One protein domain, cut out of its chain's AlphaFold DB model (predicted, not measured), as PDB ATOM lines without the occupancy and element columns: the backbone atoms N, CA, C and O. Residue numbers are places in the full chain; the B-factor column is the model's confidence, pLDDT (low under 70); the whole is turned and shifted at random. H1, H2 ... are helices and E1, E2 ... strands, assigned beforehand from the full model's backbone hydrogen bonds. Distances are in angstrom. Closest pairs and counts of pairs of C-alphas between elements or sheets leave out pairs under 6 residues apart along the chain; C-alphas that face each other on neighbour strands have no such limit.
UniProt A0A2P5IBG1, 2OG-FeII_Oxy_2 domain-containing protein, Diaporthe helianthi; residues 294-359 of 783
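What this domain is: This is residues 294 to 359 of the 783 residues of the protein "2OG-FeII_Oxy_2 domain-containing protein" of Diaporthe helianthi (UniProt A0A2P5IBG1). Look for little regular structure here: an elongated, loose run of loops, with one short helix, H1, toward one end and a small hairpin of two strands, E1 and E2, whose loop, residues 340 to 355, reaches to the other end. The 66 printed residues hold H1, E1 and E2 in that order, with an antiparallel sheet E1 - E2 and a mixed class over only 15 residues in named elements. The radius of gyration of the C-alphas is 14.0 A, and the spans are 41 by 23 by 16 A.

How they stand to each other: In H1, residues 310 to 318, every O i to N i+4 pair is within hydrogen-bond range. Further on, E1, residues 337 to 339, and E2, residues 356 to 358, form a hairpin, antiparallel at 175 degrees; N 338 and O 357 are within hydrogen-bond range at 2.9 A. H1 and E2 are apart.

Where its parts are: Find C-alpha 310 at (-6.481, 17.410, -59.090); H1 runs 12.1 A from there. E1 spans 6.1 A; E2 spans 6.7 A, ending at C-alpha 358, (-2.805, 23.453, -42.803).

The domain as a whole: The farthest C-alphas, of Pro 307 and Gly 350, are 42.8 A apart. The printed part has no cut, and both links are long. Confidence is under 70 at residues 294 to 305 and 308.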
ATOM      1  N   ASN A 294       2.228  28.161 -58.306       45.56
ATOM      2  CA  ASN A 294       1.538  27.074 -59.001       45.56
ATOM      3  C   ASN A 294       0.060  27.400 -59.278       45.56
ATOM      4  O   ASN A 294      -0.526  26.778 -60.163       45.56
ATOM      5  N   TYR A 295      -0.501  28.373 -58.553       50.34
ATOM      6  CA  TYR A 295      -1.877  28.874 -58.616       50.34
ATOM      7  C   TYR A 295      -1.870  30.427 -58.521       50.34
ATOM      8  O   TYR A 295      -2.217  30.989 -57.481       50.34
ATOM      9  N   PRO A 296      -1.418  31.130 -59.582       39.66
ATOM     10  CA  PRO A 296      -1.044  32.558 -59.570       39.66
ATOM     11  C   PRO A 296      -2.158  33.587 -59.400       39.66
ATOM     12  O   PRO A 296      -1.886  34.746 -59.100       39.66
ATOM     13  N   ASP A 297      -3.412  33.180 -59.494       42.16
ATOM     14  CA  ASP A 297      -4.548  34.101 -59.512       42.16
ATOM     15  C   ASP A 297      -5.010  34.553 -58.101       42.16
ATOM     16  O   ASP A 297      -6.174  34.897 -57.904       42.16
ATOM     17  N   GLY A 298      -4.151  34.488 -57.073       38.56
ATOM     18  CA  GLY A 298      -4.564  34.714 -55.672       38.56
ATOM     19  C   GLY A 298      -5.553  33.655 -55.154       38.56
ATOM     20  O   GLY A 298      -6.249  33.842 -54.155       38.56
ATOM     21  N   GLN A 299      -5.618  32.526 -55.853       44.69
ATOM     22  CA  GLN A 299      -6.577  31.452 -55.678       44.69
ATOM     23  C   GLN A 299      -6.089  30.497 -54.585       44.69
ATOM     24  O   GLN A 299      -5.349  29.547 -54.838       44.69
ATOM     25  N   GLY A 300      -6.486  30.763 -53.338       42.97
ATOM     26  CA  GLY A 300      -6.267  29.849 -52.215       42.97
ATOM     27  C   GLY A 300      -6.882  28.453 -52.446       42.97
ATOM     28  O   GLY A 300      -7.453  28.172 -53.501       42.97
ATOM     29  N   PRO A 301      -6.846  27.548 -51.449       43.41
ATOM     30  CA  PRO A 301      -7.328  26.166 -51.576       43.41
ATOM     31  C   PRO A 301      -8.823  25.980 -51.950       43.41
ATOM     32  O   PRO A 301      -9.279  24.840 -52.031       43.41
ATOM     33  N   GLN A 302      -9.555  27.063 -52.218       41.88
ATOM     34  CA  GLN A 302     -10.998  27.173 -52.445       41.88
ATOM     35  C   GLN A 302     -11.429  27.245 -53.933       41.88
ATOM     36  O   GLN A 302     -12.609  27.446 -54.196       41.88
ATOM     37  N   VAL A 303     -10.538  27.078 -54.924       50.38
ATOM     38  CA  VAL A 303     -10.947  27.029 -56.353       50.38
ATOM     39  C   VAL A 303     -11.413  25.643 -56.795       50.38
ATOM     40  O   VAL A 303     -10.888  24.623 -56.337       50.38
ATOM     41  N   SER A 304     -12.388  25.648 -57.714       53.84
ATOM     42  CA  SER A 304     -12.980  24.493 -58.388       53.84
ATOM     43  C   SER A 304     -11.912  23.547 -58.941       53.84
ATOM     44  O   SER A 304     -11.170  23.822 -59.884       53.84
ATOM     45  N   VAL A 305     -11.823  22.389 -58.303       65.50
ATOM     46  CA  VAL A 305     -10.954  21.290 -58.703       65.50
ATOM     47  C   VAL A 305     -11.539  20.667 -59.966       65.50
ATOM     48  O   VAL A 305     -12.699  20.263 -59.970       65.50
ATOM     49  N   THR A 306     -10.743  20.552 -61.029       71.81
ATOM     50  CA  THR A 306     -11.133  19.801 -62.231       71.81
ATOM     51  C   THR A 306     -10.482  18.417 -62.218       71.81
ATOM     52  O   THR A 306      -9.405  18.247 -61.632       71.81
ATOM     53  N   PRO A 307     -11.082  17.402 -62.870       70.56
ATOM     54  CA  PRO A 307     -10.458  16.083 -63.011       70.56
ATOM     55  C   PRO A 307      -9.024  16.139 -63.550       70.56
ATOM     56  O   PRO A 307      -8.182  15.320 -63.186       70.56
ATOM     57  N   GLN A 308      -8.722  17.137 -64.382       69.38
ATOM     58  CA  GLN A 308      -7.422  17.311 -65.016       69.38
ATOM     59  C   GLN A 308      -6.358  17.873 -64.060       69.38
ATOM     60  O   GLN A 308      -5.202  17.463 -64.157       69.38
ATOM     61  N   ASN A 309      -6.712  18.783 -63.142       73.50
ATOM     62  CA  ASN A 309      -5.731  19.469 -62.286       73.50
ATOM     63  C   ASN A 309      -5.580  18.865 -60.875       73.50
ATOM     64  O   ASN A 309      -4.569  19.125 -60.213       73.50
ATOM     65  N   LEU A 310      -6.517  18.015 -60.428       77.94
ATOM     66  CA  LEU A 310      -6.481  17.410 -59.090       77.94
ATOM     67  C   LEU A 310      -5.218  16.576 -58.847       77.94
ATOM     68  O   LEU A 310      -4.612  16.674 -57.783       77.94
ATOM     69  N   ALA A 311      -4.795  15.776 -59.829       76.56
ATOM     70  CA  ALA A 311      -3.618  14.922 -59.683       76.56
ATOM     71  C   ALA A 311      -2.344  15.741 -59.421       76.56
ATOM     72  O   ALA A 311      -1.625  15.460 -58.465       76.56
ATOM     73  N   ALA A 312      -2.103  16.789 -60.214       73.38
ATOM     74  CA  ALA A 312      -0.956  17.676 -60.026       73.38
ATOM     75  C   ALA A 312      -1.018  18.402 -58.674       73.38
ATOM     76  O   ALA A 312      -0.008  18.506 -57.979       73.38
ATOM     77  N   ARG A 313      -2.215  18.845 -58.264       75.88
ATOM     78  CA  ARG A 313      -2.429  19.507 -56.970       75.88
ATOM     79  C   ARG A 313      -2.153  18.592 -55.784       75.88
ATOM     80  O   ARG A 313      -1.473  19.001 -54.848       75.88
ATOM     81  N   ASN A 314      -2.628  17.355 -55.823       79.62
ATOM     82  CA  ASN A 314      -2.343  16.410 -54.753       79.62
ATOM     83  C   ASN A 314      -0.872  15.990 -54.745       79.62
ATOM     84  O   ASN A 314      -0.276  15.933 -53.677       79.62
ATOM     85  N   GLU A 315      -0.248  15.768 -55.906       77.62
ATOM     86  CA  GLU A 315       1.195  15.491 -55.981       77.62
ATOM     87  C   GLU A 315       2.032  16.619 -55.370       77.62
ATOM     88  O   GLU A 315       2.992  16.345 -54.651       77.62
ATOM     89  N   ALA A 316       1.628  17.868 -55.585       74.69
ATOM     90  CA  ALA A 316       2.219  19.052 -54.978       74.69
ATOM     91  C   ALA A 316       2.012  19.122 -53.448       74.69
ATOM     92  O   ALA A 316       2.919  19.495 -52.714       74.69
ATOM     93  N   LEU A 317       0.848  18.716 -52.935       78.81
ATOM     94  CA  LEU A 317       0.579  18.654 -51.488       78.81
ATOM     95  C   LEU A 317       1.299  17.488 -50.787       78.81
ATOM     96  O   LEU A 317       1.603  17.555 -49.592       78.81
ATOM     97  N   LEU A 318       1.580  16.424 -51.539       81.56
ATOM     98  CA  LEU A 318       2.293  15.232 -51.091       81.56
ATOM     99  C   LEU A 318       3.796  15.439 -50.938       81.56
ATOM    100  O   LEU A 318       4.438  14.666 -50.217       81.56
ATOM    101  N   THR A 319       4.380  16.433 -51.614       80.38
ATOM    102  CA  THR A 319       5.807  16.710 -51.456       80.38
ATOM    103  C   THR A 319       6.119  17.155 -50.032       80.38
ATOM    104  O   THR A 319       5.287  17.715 -49.313       80.38
ATOM    105  N   GLY A 320       7.350  16.871 -49.617       84.75
ATOM    106  CA  GLY A 320       7.912  17.469 -48.419       84.75
ATOM    107  C   GLY A 320       8.110  18.971 -48.601       84.75
ATOM    108  O   GLY A 320       7.864  19.523 -49.672       84.75
ATOM    109  N   PHE A 321       8.588  19.627 -47.554       83.19
ATOM    110  CA  PHE A 321       8.830  21.063 -47.554       83.19
ATOM    111  C   PHE A 321      10.079  21.400 -46.738       83.19
ATOM    112  O   PHE A 321      10.432  20.680 -45.798       83.19
ATOM    113  N   SER A 322      10.728  22.513 -47.068       83.50
ATOM    114  CA  SER A 322      11.710  23.143 -46.187       83.50
ATOM    115  C   SER A 322      11.010  24.094 -45.242       83.50
ATOM    116  O   SER A 322      10.223  24.939 -45.663       83.50
ATOM    117  N   CYS A 323      11.283  23.952 -43.950       83.88
ATOM    118  CA  CYS A 323      10.694  24.812 -42.943       83.88
ATOM    119  C   CYS A 323      11.168  26.261 -43.147       83.88
ATOM    120  O   CYS A 323      12.369  26.503 -43.025       83.88
ATOM    121  N   PRO A 324      10.266  27.233 -43.381       77.75
ATOM    122  CA  PRO A 324      10.665  28.621 -43.628       77.75
ATOM    123  C   PRO A 324      11.270  29.291 -42.386       77.75
ATOM    124  O   PRO A 324      11.997  30.267 -42.500       77.75
ATOM    125  N   GLN A 325      10.996  28.751 -41.196       80.50
ATOM    126  CA  GLN A 325      11.512  29.272 -39.932       80.50
ATOM    127  C   GLN A 325      12.934  28.793 -39.608       80.50
ATOM    128  O   GLN A 325      13.710  29.525 -39.001       80.50
ATOM    129  N   CYS A 326      13.287  27.551 -39.963       81.56
ATOM    130  CA  CYS A 326      14.564  26.961 -39.536       81.56
ATOM    131  C   CYS A 326      15.397  26.309 -40.642       81.56
ATOM    132  O   CYS A 326      16.523  25.923 -40.360       81.56
ATOM    133  N   GLY A 327      14.878  26.149 -41.862       81.00
ATOM    134  CA  GLY A 327      15.567  25.484 -42.975       81.00
ATOM    135  C   GLY A 327      15.542  23.951 -42.929       81.00
ATOM    136  O   GLY A 327      15.982  23.304 -43.879       81.00
ATOM    137  N   LEU A 328      15.005  23.326 -41.871       87.44
ATOM    138  CA  LEU A 328      14.898  21.866 -41.826       87.44
ATOM    139  C   LEU A 328      13.921  21.372 -42.907       87.44
ATOM    140  O   LEU A 328      12.745  21.742 -42.914       87.44
ATOM    141  N   THR A 329      14.397  20.496 -43.782       88.81
ATOM    142  CA  THR A 329      13.582  19.759 -44.758       88.81
ATOM    143  C   THR A 329      12.813  18.633 -44.073       88.81
ATOM    144  O   THR A 329      13.338  17.895 -43.236       88.81
ATOM    145  N   ASN A 330      11.536  18.506 -44.413       88.44
ATOM    146  CA  ASN A 330      10.614  17.555 -43.812       88.44
ATOM    147  C   ASN A 330       9.805  16.857 -44.905       88.44
ATOM    148  O   ASN A 330       9.197  17.517 -45.742       88.44
ATOM    149  N   SER A 331       9.717  15.526 -44.856       90.38
ATOM    150  CA  SER A 331       8.703  14.799 -45.629       90.38
ATOM    151  C   SER A 331       7.289  15.179 -45.176       90.38
ATOM    152  O   SER A 331       7.061  15.427 -43.989       90.38
ATOM    153  N   ARG A 332       6.310  15.122 -46.088       89.50
ATOM    154  CA  ARG A 332       4.887  15.130 -45.719       89.50
ATOM    155  C   ARG A 332       4.579  13.874 -44.903       89.50
ATOM    156  O   ARG A 332       4.726  12.775 -45.430       89.50
ATOM    157  N   VAL A 333       4.168  14.038 -43.645       92.19
ATOM    158  CA  VAL A 333       3.751  12.934 -42.760       92.19
ATOM    159  C   VAL A 333       2.252  12.980 -42.509       92.19
ATOM    160  O   VAL A 333       1.581  11.986 -42.751       92.19
ATOM    161  N   ASP A 334       1.726  14.121 -42.071       93.12
ATOM    162  CA  ASP A 334       0.315  14.260 -41.702       93.12
ATOM    163  C   ASP A 334      -0.560  14.454 -42.945       93.12
ATOM    164  O   ASP A 334      -0.200  15.203 -43.852       93.12
ATOM    165  N   TYR A 335      -1.739  13.835 -43.006       93.38
ATOM    166  CA  TYR A 335      -2.648  13.975 -44.153       93.38
ATOM    167  C   TYR A 335      -3.115  15.419 -44.367       93.38
ATOM    168  O   TYR A 335      -3.237  15.858 -45.510       93.38
ATOM    169  N   HIS A 336      -3.315  16.182 -43.289       91.94
ATOM    170  CA  HIS A 336      -3.961  17.499 -43.304       91.94
ATOM    171  C   HIS A 336      -3.004  18.697 -43.221       91.94
ATOM    172  O   HIS A 336      -3.440  19.830 -43.412       91.94
ATOM    173  N   ARG A 337      -1.711  18.499 -42.924       88.50
ATOM    174  CA  ARG A 337      -0.768  19.612 -42.727       88.50
ATOM    175  C   ARG A 337       0.684  19.292 -43.069       88.50
ATOM    176  O   ARG A 337       1.124  18.146 -43.033       88.50
ATOM    177  N   TRP A 338       1.447  20.345 -43.334       89.88
ATOM    178  CA  TRP A 338       2.904  20.335 -43.267       89.88
ATOM    179  C   TRP A 338       3.335  20.743 -41.864       89.88
ATOM    180  O   TRP A 338       2.936  21.801 -41.389       89.88
ATOM    181  N   HIS A 339       4.134  19.911 -41.202       90.81
ATOM    182  CA  HIS A 339       4.590  20.149 -39.837       90.81
ATOM    183  C   HIS A 339       6.104  19.966 -39.734       90.81
ATOM    184  O   HIS A 339       6.654  18.954 -40.176       90.81
ATOM    185  N   CYS A 340       6.789  20.967 -39.183       90.06
ATOM    186  CA  CYS A 340       8.227  20.926 -38.972       90.06
ATOM    187  C   CYS A 340       8.526  20.061 -37.750       90.06
ATOM    188  O   CYS A 340       8.095  20.376 -36.648       90.06
ATOM    189  N   ARG A 341       9.315  18.998 -37.924       88.75
ATOM    190  CA  ARG A 341       9.669  18.092 -36.818       88.75
ATOM    191  C   ARG A 341      10.855  18.573 -35.981       88.75
ATOM    192  O   ARG A 341      11.259  17.887 -35.047       88.75
ATOM    193  N   ASN A 342      11.419  19.740 -36.294       87.06
ATOM    194  CA  ASN A 342      12.392  20.372 -35.414       87.06
ATOM    195  C   ASN A 342      11.661  20.925 -34.184       87.06
ATOM    196  O   ASN A 342      11.043  21.987 -34.250       87.06
ATOM    197  N   THR A 343      11.762  20.224 -33.056       85.31
ATOM    198  CA  THR A 343      11.158  20.645 -31.781       85.31
ATOM    199  C   THR A 343      11.762  21.934 -31.230       85.31
ATOM    200  O   THR A 343      11.141  22.578 -30.397       85.31
ATOM    201  N   ASP A 344      12.956  22.313 -31.692       85.06
ATOM    202  CA  ASP A 344      13.661  23.537 -31.303       85.06
ATOM    203  C   ASP A 344      13.426  24.682 -32.325       85.06
ATOM    204  O   ASP A 344      14.086  25.720 -32.259       85.06
ATOM    205  N   CYS A 345      12.510  24.501 -33.287       85.56
ATOM    206  CA  CYS A 345      12.148  25.503 -34.295       85.56
ATOM    207  C   CYS A 345      11.481  26.720 -33.648       85.56
ATOM    208  O   CYS A 345      10.619  26.570 -32.779       85.56
ATOM    209  N   ARG A 346      11.879  27.920 -34.081       84.62
ATOM    210  CA  ARG A 346      11.418  29.185 -33.507       84.62
ATOM    211  C   ARG A 346      10.692  30.044 -34.529       84.62
ATOM    212  O   ARG A 346      11.059  30.025 -35.699       84.62
ATOM    213  N   ASP A 347       9.679  30.773 -34.083       83.75
ATOM    214  CA  ASP A 347       9.028  31.804 -34.891       83.75
ATOM    215  C   ASP A 347       9.883  33.081 -34.995       83.75
ATOM    216  O   ASP A 347      11.021  33.125 -34.516       83.75
ATOM    217  N   ALA A 348       9.361  34.097 -35.689       82.00
ATOM    218  CA  ALA A 348      10.066  35.356 -35.923       82.00
ATOM    219  C   ALA A 348      10.359  36.107 -34.611       82.00
ATOM    220  O   ALA A 348      11.356  36.817 -34.509       82.00
ATOM    221  N   GLU A 349       9.532  35.891 -33.590       87.44
ATOM    222  CA  GLU A 349       9.661  36.442 -32.242       87.44
ATOM    223  C   GLU A 349      10.641  35.641 -31.365       87.44
ATOM    224  O   GLU A 349      10.917  36.010 -30.223       87.44
ATOM    225  N   GLY A 350      11.188  34.538 -31.884       84.38
ATOM    226  CA  GLY A 350      12.145  33.691 -31.183       84.38
ATOM    227  C   GLY A 350      11.513  32.698 -30.207       84.38
ATOM    228  O   GLY A 350      12.251  32.035 -29.471       84.38
ATOM    229  N   ASN A 351      10.191  32.527 -30.189       87.81
ATOM    230  CA  ASN A 351       9.511  31.542 -29.348       87.81
ATOM    231  C   ASN A 351       9.617  30.148 -29.960       87.81
ATOM    232  O   ASN A 351       9.551  29.995 -31.174       87.81
ATOM    233  N   VAL A 352       9.762  29.107 -29.133       88.44
ATOM    234  CA  VAL A 352       9.774  27.720 -29.625       88.44
ATOM    235  C   VAL A 352       8.372  27.354 -30.103       88.44
ATOM    236  O   VAL A 352       7.482  27.073 -29.303       88.44
ATOM    237  N   LYS A 353       8.186  27.375 -31.420       88.81
ATOM    238  CA  LYS A 353       6.913  27.133 -32.089       88.81
ATOM    239  C   LYS A 353       7.191  26.517 -33.459       88.81
ATOM    240  O   LYS A 353       7.421  27.250 -34.420       88.81
ATOM    241  N   PRO A 354       7.195  25.176 -33.568       90.06
ATOM    242  CA  PRO A 354       7.441  24.521 -34.840       90.06
ATOM    243  C   PRO A 354       6.437  24.935 -35.909       90.06
ATOM    244  O   PRO A 354       5.225  24.913 -35.683       90.06
ATOM    245  N   PHE A 355       6.957  25.285 -37.089       88.19
ATOM    246  CA  PHE A 355       6.140  25.647 -38.238       88.19
ATOM    247  C   PHE A 355       5.092  24.572 -38.526       88.19
ATOM    248  O   PHE A 355       5.399  23.379 -38.611       88.19
ATOM    249  N   SER A 356       3.854  25.013 -38.723       88.50
ATOM    250  CA  SER A 356       2.742  24.160 -39.105       88.50
ATOM    251  C   SER A 356       1.856  24.910 -40.087       88.50
ATOM    252  O   SER A 356       1.413  26.017 -39.790       88.50
ATOM    253  N   TYR A 357       1.572  24.301 -41.234       85.62
ATOM    254  CA  TYR A 357       0.705  24.862 -42.264       85.62
ATOM    255  C   TYR A 357      -0.388  23.860 -42.622       85.62
ATOM    256  O   TYR A 357      -0.098  22.736 -43.039       85.62
ATOM    257  N   HIS A 358      -1.645  24.257 -42.424       85.44
ATOM    258  CA  HIS A 358      -2.805  23.453 -42.803       85.44
ATOM    259  C   HIS A 358      -2.897  23.390 -44.329       85.44
ATOM    260  O   HIS A 358      -2.982  24.410 -45.002       85.44
ATOM    261  N   ALA A 359      -2.807  22.181 -44.870       83.38
ATOM    262  CA  ALA A 359      -2.722  21.929 -46.303       83.38
ATOM    263  C   ALA A 359      -3.380  20.587 -46.641       83.38
ATOM    264  O   ALA A 359      -2.684  19.671 -47.090       83.38
TER     265      ALA A 359